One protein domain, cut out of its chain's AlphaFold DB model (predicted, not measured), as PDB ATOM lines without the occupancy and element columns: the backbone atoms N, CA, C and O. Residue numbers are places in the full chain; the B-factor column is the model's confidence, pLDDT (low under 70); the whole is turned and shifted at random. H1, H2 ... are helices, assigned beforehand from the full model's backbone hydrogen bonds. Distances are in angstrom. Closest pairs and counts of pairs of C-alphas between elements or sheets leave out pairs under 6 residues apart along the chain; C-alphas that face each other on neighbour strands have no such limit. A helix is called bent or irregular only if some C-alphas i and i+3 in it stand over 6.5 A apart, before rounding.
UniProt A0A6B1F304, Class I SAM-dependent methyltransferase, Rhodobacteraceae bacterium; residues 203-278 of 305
ATOM      1  N   ALA A 203      88.278 110.727 133.253       56.75
ATOM      2  CA  ALA A 203      88.888 109.600 133.951       56.75
ATOM      3  C   ALA A 203      90.104 110.032 134.789       56.75
ATOM      4  O   ALA A 203      90.450 109.367 135.763       56.75
ATOM      5  N   LEU A 204      90.765 111.141 134.445       58.59
ATOM      6  CA  LEU A 204      92.013 111.596 135.067       58.59
ATOM      7  C   LEU A 204      91.890 111.923 136.565       58.59
ATOM      8  O   LEU A 204      92.767 111.479 137.302       58.59
ATOM      9  N   PRO A 205      90.860 112.628 137.074       54.06
ATOM     10  CA  PRO A 205      90.651 112.824 138.507       54.06
ATOM     11  C   PRO A 205      90.516 111.504 139.266       54.06
ATOM     12  O   PRO A 205      91.145 111.337 140.312       54.06
ATOM     13  N   ILE A 206      89.765 110.545 138.714       58.09
ATOM     14  CA  ILE A 206      89.551 109.216 139.303       58.09
ATOM     15  C   ILE A 206      90.854 108.408 139.274       58.09
ATOM     16  O   ILE A 206      91.308 107.914 140.305       58.09
ATOM     17  N   LEU A 207      91.511 108.330 138.114       61.59
ATOM     18  CA  LEU A 207      92.788 107.645 137.935       61.59
ATOM     19  C   LEU A 207      93.877 108.257 138.819       61.59
ATOM     20  O   LEU A 207      94.615 107.529 139.475       61.59
ATOM     21  N   ARG A 208      93.956 109.589 138.898       60.28
ATOM     22  CA  ARG A 208      94.882 110.315 139.773       60.28
ATOM     23  C   ARG A 208      94.596 110.018 141.238       60.28
ATOM     24  O   ARG A 208      95.542 109.758 141.974       60.28
ATOM     25  N   HIS A 209      93.334 110.029 141.662       61.00
ATOM     26  CA  HIS A 209      92.953 109.696 143.033       61.00
ATOM     27  C   HIS A 209      93.369 108.263 143.393       61.00
ATOM     28  O   HIS A 209      94.032 108.060 144.406       61.00
ATOM     29  N   VAL A 210      93.057 107.280 142.544       62.91
ATOM     30  CA  VAL A 210      93.434 105.870 142.749       62.91
ATOM     31  C   VAL A 210      94.955 105.686 142.753       62.91
ATOM     32  O   VAL A 210      95.491 104.974 143.598       62.91
ATOM     33  N   VAL A 211      95.677 106.341 141.841       61.94
ATOM     34  CA  VAL A 211      97.143 106.238 141.753       61.94
ATOM     35  C   VAL A 211      97.837 106.901 142.948       61.94
ATOM     36  O   VAL A 211      98.826 106.354 143.432       61.94
ATOM     37  N   LEU A 212      97.344 108.049 143.427       59.12
ATOM     38  CA  LEU A 212      97.964 108.803 144.527       59.12
ATOM     39  C   LEU A 212      97.594 108.279 145.919       59.12
ATOM     40  O   LEU A 212      98.436 108.335 146.811       59.12
ATOM     41  N   ASN A 213      96.369 107.779 146.115       55.75
ATOM     42  CA  ASN A 213      95.879 107.357 147.433       55.75
ATOM     43  C   ASN A 213      96.042 105.859 147.712       55.75
ATOM     44  O   ASN A 213      95.743 105.405 148.817       55.75
ATOM     45  N   ASP A 214      96.530 105.068 146.754       59.41
ATOM     46  CA  ASP A 214      96.825 103.665 147.024       59.41
ATOM     47  C   ASP A 214      98.108 103.517 147.867       59.41
ATOM     48  O   ASP A 214      99.208 103.889 147.459       59.41
ATOM     49  N   ALA A 215      97.961 102.894 149.039       48.78
ATOM     50  CA  ALA A 215      99.015 102.717 150.036       48.78
ATOM     51  C   ALA A 215     100.187 101.798 149.610       48.78
ATOM     52  O   ALA A 215     101.186 101.702 150.328       48.78
ATOM     53  N   LYS A 216     100.106 101.091 148.472       56.91
ATOM     54  CA  LYS A 216     101.176 100.205 147.975       56.91
ATOM     55  C   LYS A 216     102.087 100.931 146.982       56.91
ATOM     56  O   LYS A 216     101.669 101.300 145.888       56.91
ATOM     57  N   SER A 217     103.377 101.006 147.298       52.94
ATOM     58  CA  SER A 217     104.454 101.606 146.486       52.94
ATOM     59  C   SER A 217     104.855 100.796 145.240       52.94
ATOM     60  O   SER A 217     106.028 100.716 144.872       52.94
ATOM     61  N   SER A 218     103.900 100.141 144.581       56.84
ATOM     62  CA  SER A 218     104.179  99.178 143.525       56.84
ATOM     63  C   SER A 218     103.931  99.723 142.110       56.84
ATOM     64  O   SER A 218     102.813 100.041 141.710       56.84
ATOM     65  N   THR A 219     105.001  99.758 141.310       59.22
ATOM     66  CA  THR A 219     105.064 100.303 139.936       59.22
ATOM     67  C   THR A 219     104.237  99.515 138.910       59.22
ATOM     68  O   THR A 219     104.003  99.989 137.800       59.22
ATOM     69  N   TYR A 220     103.756  98.318 139.265       70.62
ATOM     70  CA  TYR A 220     102.996  97.455 138.357       70.62
ATOM     71  C   TYR A 220     101.597  98.001 138.028       70.62
ATOM     72  O   TYR A 220     101.014  97.595 137.032       70.62
ATOM     73  N   LYS A 221     101.041  98.925 138.823       72.62
ATOM     74  CA  LYS A 221      99.671  99.433 138.618       72.62
ATOM     75  C   LYS A 221      99.526 100.268 137.355       72.62
ATOM     76  O   LYS A 221      98.593 100.056 136.594       72.62
ATOM     77  N   LEU A 222     100.482 101.161 137.098       74.50
ATOM     78  CA  LEU A 222     100.523 101.912 135.841       74.50
ATOM     79  C   LEU A 222     100.737 100.970 134.657       74.50
ATOM     80  O   LEU A 222     100.178 101.185 133.585       74.50
ATOM     81  N   GLY A 223     101.495  99.889 134.868       78.44
ATOM     82  CA  GLY A 223     101.624  98.842 133.866       78.44
ATOM     83  C   GLY A 223     100.326  98.086 133.606       78.44
ATOM     84  O   GLY A 223     100.008  97.781 132.459       78.44
ATOM     85  N   LEU A 224      99.533  97.861 134.655       82.44
ATOM     86  CA  LEU A 224      98.247  97.180 134.559       82.44
ATOM     87  C   LEU A 224      97.243  98.064 133.839       82.44
ATOM     88  O   LEU A 224      96.619  97.611 132.887       82.44
ATOM     89  N   LEU A 225      97.166  99.334 134.236       83.25
ATOM     90  CA  LEU A 225      96.318 100.331 133.602       83.25
ATOM     91  C   LEU A 225      96.641 100.458 132.111       83.25
ATOM     92  O   LEU A 225      95.742 100.410 131.281       83.25
ATOM     93  N   ARG A 226      97.929 100.529 131.753       81.12
ATOM     94  CA  ARG A 226      98.362 100.574 130.351       81.12
ATOM     95  C   ARG A 226      97.996  99.302 129.586       81.12
ATOM     96  O   ARG A 226      97.645  99.388 128.413       81.12
ATOM     97  N   SER A 227      98.072  98.138 130.230       86.25
ATOM     98  CA  SER A 227      97.648  96.871 129.630       86.25
ATOM     99  C   SER A 227      96.138  96.835 129.365       86.25
ATOM    100  O   SER A 227      95.710  96.438 128.283       86.25
ATOM    101  N   VAL A 228      95.335  97.303 130.326       85.12
ATOM    102  CA  VAL A 228      93.872  97.402 130.201       85.12
ATOM    103  C   VAL A 228      93.477  98.424 129.133       85.12
ATOM    104  O   VAL A 228      92.646  98.113 128.290       85.12
ATOM    105  N   ALA A 229      94.125  99.590 129.088       81.50
ATOM    106  CA  ALA A 229      93.884 100.593 128.048       81.50
ATOM    107  C   ALA A 229      94.180 100.043 126.642       81.50
ATOM    108  O   ALA A 229      93.379 100.197 125.729       81.50
ATOM    109  N   ARG A 230      95.281  99.294 126.469       78.88
ATOM    110  CA  ARG A 230      95.578  98.624 125.190       78.88
ATOM    111  C   ARG A 230      94.542  97.570 124.804       78.88
ATOM    112  O   ARG A 230      94.277  97.400 123.616       78.88
ATOM    113  N   ALA A 231      93.971  96.871 125.782       81.06
ATOM    114  CA  ALA A 231      92.862  95.956 125.538       81.06
ATOM    115  C   ALA A 231      91.597  96.707 125.087       81.06
ATOM    116  O   ALA A 231      90.934  96.247 124.160       81.06
ATOM    117  N   ALA A 232      91.303  97.865 125.684       75.75
ATOM    118  CA  ALA A 232      90.175  98.709 125.294       75.75
ATOM    119  C   ALA A 232      90.319  99.248 123.856       75.75
ATOM    120  O   ALA A 232      89.379  99.135 123.072       75.75
ATOM    121  N   ASP A 233      91.508  99.734 123.480       70.75
ATOM    122  CA  ASP A 233      91.766 100.284 122.139       70.75
ATOM    123  C   ASP A 233      91.696  99.224 121.028       70.75
ATOM    124  O   ASP A 233      91.207  99.480 119.931       70.75
ATOM    125  N   GLY A 234      92.253  98.034 121.280       69.44
ATOM    126  CA  GLY A 234      92.549  97.054 120.228       69.44
ATOM    127  C   GLY A 234      91.654  95.818 120.208       69.44
ATOM    128  O   GLY A 234      91.885  94.916 119.403       69.44
ATOM    129  N   SER A 235      90.701  95.685 121.130       77.56
ATOM    130  CA  SER A 235      89.892  94.466 121.285       77.56
ATOM    131  C   SER A 235      88.449  94.783 121.675       77.56
ATOM    132  O   SER A 235      87.899  94.220 122.625       77.56
ATOM    133  N   GLN A 236      87.831  95.687 120.911       68.62
ATOM    134  CA  GLN A 236      86.420  96.038 121.057       68.62
ATOM    135  C   GLN A 236      85.530  94.781 121.031       68.62
ATOM    136  O   GLN A 236      85.697  93.904 120.185       68.62
ATOM    137  N   GLY A 237      84.583  94.693 121.970       72.25
ATOM    138  CA  GLY A 237      83.640  93.571 122.089       72.25
ATOM    139  C   GLY A 237      84.103  92.393 122.955       72.25
ATOM    140  O   GLY A 237      83.330  91.463 123.146       72.25
ATOM    141  N   MET A 238      85.323  92.427 123.502       74.94
ATOM    142  CA  MET A 238      85.800  91.422 124.468       74.94
ATOM    143  C   MET A 238      85.432  91.738 125.923       74.94
ATOM    144  O   MET A 238      85.641  90.896 126.792       74.94
ATOM    145  N   ALA A 239      84.957  92.951 126.203       79.69
ATOM    146  CA  ALA A 239      84.489  93.339 127.525       79.69
ATOM    147  C   ALA A 239      83.016  92.947 127.700       79.69
ATOM    148  O   ALA A 239      82.202  93.155 126.799       79.69
ATOM    149  N   GLU A 240      82.684  92.408 128.867       77.25
ATOM    150  CA  GLU A 240      81.319  92.083 129.273       77.25
ATOM    151  C   GLU A 240      80.851  93.104 130.313       77.25
ATOM    152  O   GLU A 240      81.614  93.496 131.196       77.25
ATOM    153  N   HIS A 241      79.601  93.543 130.217       73.94
ATOM    154  CA  HIS A 241      79.009  94.461 131.189       73.94
ATOM    155  C   HIS A 241      78.243  93.660 132.248       73.94
ATOM    156  O   HIS A 241      77.395  92.835 131.907       73.94
ATOM    157  N   GLY A 242      78.563  93.895 133.520       74.62
ATOM    158  CA  GLY A 242      77.843  93.366 134.674       74.62
ATOM    159  C   GLY A 242      76.651  94.229 135.085       74.62
ATOM    160  O   GLY A 242      76.339  95.239 134.453       74.62
ATOM    161  N   SER A 243      75.990  93.837 136.175       68.62
ATOM    162  CA  SER A 243      75.049  94.710 136.888       68.62
ATOM    163  C   SER A 243      75.791  95.868 137.571       68.62
ATOM    164  O   SER A 243      76.972  95.747 137.882       68.62
ATOM    165  N   ASP A 244      75.098  96.984 137.806       66.12
ATOM    166  CA  ASP A 244      75.598  98.142 138.569       66.12
ATOM    167  C   ASP A 244      76.894  98.784 138.032       66.12
ATOM    168  O   ASP A 244      77.721  99.294 138.785       66.12
ATOM    169  N   GLY A 245      77.072  98.793 136.706       58.66
ATOM    170  CA  GLY A 245      78.189  99.488 136.055       58.66
ATOM    171  C   GLY A 245      79.529  98.749 136.124       58.66
ATOM    172  O   GLY A 245      80.560  99.315 135.758       58.66
ATOM    173  N   GLU A 246      79.539  97.487 136.559       67.94
ATOM    174  CA  GLU A 246      80.737  96.653 136.507       67.94
ATOM    175  C   GLU A 246      81.109  96.287 135.060       67.94
ATOM    176  O   GLU A 246      80.252  96.031 134.211       67.94
ATOM    177  N   VAL A 247      82.412  96.226 134.777       76.12
ATOM    178  CA  VAL A 247      82.948  95.784 133.483       76.12
ATOM    179  C   VAL A 247      83.918  94.633 133.719       76.12
ATOM    180  O   VAL A 247      84.919  94.777 134.423       76.12
ATOM    181  N   TYR A 248      83.644  93.493 133.092       80.44
ATOM    182  CA  TYR A 248      84.495  92.312 133.114       80.44
ATOM    183  C   TYR A 248      85.336  92.247 131.840       80.44
ATOM    184  O   TYR A 248      84.847  92.446 130.731       80.44
ATOM    185  N   ILE A 249      86.625  91.949 131.993       83.94
ATOM    186  CA  ILE A 249      87.560  91.798 130.875       83.94
ATOM    187  C   ILE A 249      88.287  90.459 131.038       83.94
ATOM    188  O   ILE A 249      88.759  90.162 132.141       83.94
ATOM    189  N   PRO A 250      88.445  89.654 129.969       86.88
ATOM    190  CA  PRO A 250      89.178  88.400 130.040       86.88
ATOM    191  C   PRO A 250      90.600  88.609 130.566       86.88
ATOM    192  O   PRO A 250      91.413  89.310 129.959       86.88
ATOM    193  N   LEU A 251      90.948  87.935 131.664       85.00
ATOM    194  CA  LEU A 251      92.284  88.035 132.262       85.00
ATOM    195  C   LEU A 251      93.395  87.682 131.259       85.00
ATOM    196  O   LEU A 251      94.458  88.298 131.268       85.00
ATOM    197  N   GLY A 252      93.137  86.729 130.357       85.56
ATOM    198  CA  GLY A 252      94.070  86.354 129.291       85.56
ATOM    199  C   GLY A 252      94.388  87.502 128.328       85.56
ATOM    200  O   GLY A 252      95.535  87.643 127.908       85.56
ATOM    201  N   LEU A 253      93.414  88.370 128.035       83.81
ATOM    202  CA  LEU A 253      93.605  89.549 127.185       83.81
ATOM    203  C   LEU A 253      94.507  90.583 127.871       83.81
ATOM    204  O   LEU A 253      95.431  91.119 127.252       83.81
ATOM    205  N   VAL A 254      94.283  90.813 129.167       86.69
ATOM    206  CA  VAL A 254      95.116  91.703 129.988       86.69
ATOM    207  C   VAL A 254      96.531  91.136 130.142       86.69
ATOM    208  O   VAL A 254      97.510  91.875 130.045       86.69
ATOM    209  N   ALA A 255      96.672  89.823 130.329       85.50
ATOM    210  CA  ALA A 255      97.971  89.162 130.427       85.50
ATOM    211  C   ALA A 255      98.755  89.216 129.102       85.50
ATOM    212  O   ALA A 255      99.955  89.486 129.106       85.50
ATOM    213  N   LEU A 256      98.090  89.013 127.961       85.38
ATOM    214  CA  LEU A 256      98.725  89.077 126.644       85.38
ATOM    215  C   LEU A 256      99.247  90.484 126.329       85.38
ATOM    216  O   LEU A 256     100.388  90.631 125.887       85.38
ATOM    217  N   ASN A 257      98.438  91.519 126.578       84.00
ATOM    218  CA  ASN A 257      98.863  92.910 126.405       84.00
ATOM    219  C   ASN A 257     100.018  93.263 127.348       84.00
ATOM    220  O   ASN A 257     100.986  93.893 126.922       84.00
ATOM    221  N   TRP A 258      99.985  92.770 128.589       88.88
ATOM    222  CA  TRP A 258     101.078  92.945 129.541       88.88
ATOM    223  C   TRP A 258     102.379  92.342 129.009       88.88
ATOM    224  O   TRP A 258     103.415  93.006 128.987       88.88
ATOM    225  N   LEU A 259     102.336  91.088 128.551       85.19
ATOM    226  CA  LEU A 259     103.505  90.420 127.985       85.19
ATOM    227  C   LEU A 259     104.029  91.174 126.760       85.19
ATOM    228  O   LEU A 259     105.221  91.447 126.695       85.19
ATOM    229  N   ARG A 260     103.163  91.593 125.832       82.12
ATOM    230  CA  ARG A 260     103.584  92.371 124.653       82.12
ATOM    231  C   ARG A 260     104.278  93.682 125.022       82.12
ATOM    232  O   ARG A 260     105.265  94.038 124.387       82.12
ATOM    233  N   LEU A 261     103.781  94.382 126.038       81.50
ATOM    234  CA  LEU A 261     104.341  95.660 126.479       81.50
ATOM    235  C   LEU A 261     105.663  95.494 127.237       81.50
ATOM    236  O   LEU A 261     106.591  96.272 127.025       81.50
ATOM    237  N   TYR A 262     105.753  94.505 128.130       82.94
ATOM    238  CA  TYR A 262     106.823  94.447 129.131       82.94
ATOM    239  C   TYR A 262     107.853  93.339 128.895       82.94
ATOM    240  O   TYR A 262     108.987  93.477 129.350       82.94
ATOM    241  N   HIS A 263     107.522  92.277 128.158       81.94
ATOM    242  CA  HIS A 263     108.472  91.203 127.850       81.94
ATOM    243  C   HIS A 263     109.692  91.688 127.046       81.94
ATOM    244  O   HIS A 263     110.810  91.350 127.438       81.94
ATOM    245  N   PRO A 264     109.557  92.536 126.000       81.50
ATOM    246  CA  PRO A 264     110.727  93.075 125.303       81.50
ATOM    247  C   PRO A 264     111.646  93.881 126.230       81.50
ATOM    248  O   PRO A 264     112.862  93.804 126.117       81.50
ATOM    249  N   LEU A 265     111.071  94.611 127.192       79.69
ATOM    250  CA  LEU A 265     111.832  95.414 128.151       79.69
ATOM    251  C   LEU A 265     112.603  94.535 129.148       79.69
ATOM    252  O   LEU A 265     113.732  94.866 129.506       79.69
ATOM    253  N   ILE A 266     112.009  93.411 129.568       76.81
ATOM    254  CA  ILE A 266     112.675  92.394 130.398       76.81
ATOM    255  C   ILE A 266     113.839  91.762 129.632       76.81
ATOM    256  O   ILE A 266     114.931  91.641 130.182       76.81
ATOM    257  N   ASN A 267     113.622  91.394 128.367       77.44
ATOM    258  CA  ASN A 267     114.653  90.781 127.527       77.44
ATOM    259  C   ASN A 267     115.824  91.726 127.241       77.44
ATOM    260  O   ASN A 267     116.956  91.271 127.116       77.44
ATOM    261  N   SER A 268     115.560  93.030 127.181       79.88
ATOM    262  CA  SER A 268     116.583  94.068 127.026       79.88
ATOM    263  C   SER A 268     117.280  94.455 128.340       79.88
ATOM    264  O   SER A 268     118.000  95.450 128.369       79.88
ATOM    265  N   ASP A 269     117.050  93.713 129.430       75.19
ATOM    266  CA  ASP A 269     117.624  93.938 130.767       75.19
ATOM    267  C   ASP A 269     117.424  95.372 131.302       75.19
ATOM    268  O   ASP A 269     118.248  95.921 132.042       75.19
ATOM    269  N   LEU A 270     116.307  96.011 130.924       75.25
ATOM    270  CA  LEU A 270     116.032  97.378 131.349       75.25
ATOM    271  C   LEU A 270     115.729  97.441 132.854       75.25
ATOM    272  O   LEU A 270     115.026  96.574 133.389       75.25
ATOM    273  N   PRO A 271     116.196  98.491 133.556       71.56
ATOM    274  CA  PRO A 271     115.909  98.653 134.970       71.56
ATOM    275  C   PRO A 271     114.410  98.805 135.239       71.56
ATOM    276  O   PRO A 271     113.770  99.730 134.748       71.56
ATOM    277  N   GLN A 272     113.849  97.928 136.073       70.75
ATOM    278  CA  GLN A 272     112.425  97.970 136.455       70.75
ATOM    279  C   GLN A 272     112.160  98.700 137.778       70.75
ATOM    280  O   GLN A 272     111.038  98.752 138.275       70.75
ATOM    281  N   GLY A 273     113.212  99.250 138.373       67.81
ATOM    282  CA  GLY A 273     113.164 100.091 139.557       67.81
ATOM    283  C   GLY A 273     114.536 100.721 139.796       67.81
ATOM    284  O   GLY A 273     115.517 100.270 139.199       67.81
ATOM    285  N   PRO A 274     114.653 101.708 140.701       64.94
ATOM    286  CA  PRO A 274     115.876 102.504 140.862       64.94
ATOM    287  C   PRO A 274     117.140 101.677 141.141       64.94
ATOM    288  O   PRO A 274     118.248 102.097 140.829       64.94
ATOM    289  N   LYS A 275     116.978 100.491 141.742       67.12
ATOM    290  CA  LYS A 275     118.069  99.581 142.128       67.12
ATOM    291  C   LYS A 275     117.955  98.189 141.494       67.12
ATOM    292  O   LYS A 275     118.596  97.253 141.977       67.12
ATOM    293  N   ASN A 276     117.097  98.007 140.489       69.56
ATOM    294  CA  ASN A 276     116.836  96.699 139.887       69.56
ATOM    295  C   ASN A 276     117.364  96.643 138.448       69.56
ATOM    296  O   ASN A 276     116.972  97.476 137.643       69.56
ATOM    297  N   ARG A 277     118.208  95.649 138.144       65.88
ATOM    298  CA  ARG A 277     118.514  95.174 136.786       65.88
ATOM    299  C   ARG A 277     118.185  93.683 136.710       65.88
ATOM    300  O   ARG A 277     118.486  92.936 137.651       65.88
ATOM    301  N   GLY A 278     117.558  93.274 135.616       63.94
ATOM    302  CA  GLY A 278     117.071  91.918 135.403       63.94
ATOM    303  C   GLY A 278     115.931  91.500 136.336       63.94
ATOM    304  O   GLY A 278     115.296  92.296 137.025       63.94
TER     305      GLY A 278
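This is residues 203 to 278 of the 305 residues of the protein "Class I SAM-dependent methyltransferase" of Rhodobacteraceae bacterium (UniProt A0A6B1F304). What does the domain look like? It is a loose, open zigzag of three helices: H3 lies along the longest axis, H2 packs on it at a steep slant, and H1 sits past H2, away from H3. The looped-out residues 235 to 250 before H3 and the tail from residue 268 on after it lie towards opposite ends of that long axis. What is it made of, and how large is it? The printed part has 76 residues with three named helices, in the order H1, H2, H3, and no named strand; its class is all helix. It is loose, with a radius of gyration of the C-alphas of 14.6 A, and elongated, spanning 43 by 28 by 17 A.

Where is the longest helix? H3 is residues 251 to 267, 23.0 A from first to last C-alpha, from C-alpha 251 at (92.284, 88.035, 132.262) to C-alpha 267 at (114.653, 90.781, 127.527). It is irregular, but only just, with C-alphas 261 and 264 7.0 A apart, and it has a kink of 39 degrees near residue 261. Where are the other two? H2 is residues 220 to 234, 20.9 A long. H1 is residues 203 to 213, 15.4 A long, and begins with C-alpha 203 at (88.888, 109.600, 133.951).

What touches H3? H2 touches it, and their closest C-alphas, those of Ser 227 and Trp 258, are 5.2 A apart. The two run opposite ways at a steep tilt of 63 degrees. Where does H1 stand? H1 and H2 are close but not clearly touching: their closest C-alphas, those of Val 211 and Lys 221, are 7.9 A apart. They run opposite ways at a shallow tilt of 19 degrees, and H1 and H3 are apart. How do the helix backbones run? In H1 and H2 every O i to N i+4 pair is within hydrogen-bond range, and in H3 11 of 13 are.

How far does it reach? The two C-alphas farthest apart, those of Ser 243 and Lys 275, are 43.6 A apart, and the printed part has no cut. Which links are long? The link from H2 to H3 is long, with 16 residues, and within it residues 240 to 241 pair antiparallel with residues 247 to 248. The link from H1 to H2 is short, with 6 residues; residues 212 to 217 stand free, of which 212 to 213 belong to H1. Where is confidence low? The mean pLDDT of the printed part is 72.8, and 29 residues are under 70, among them residues 203 to 219 and 273 to 278.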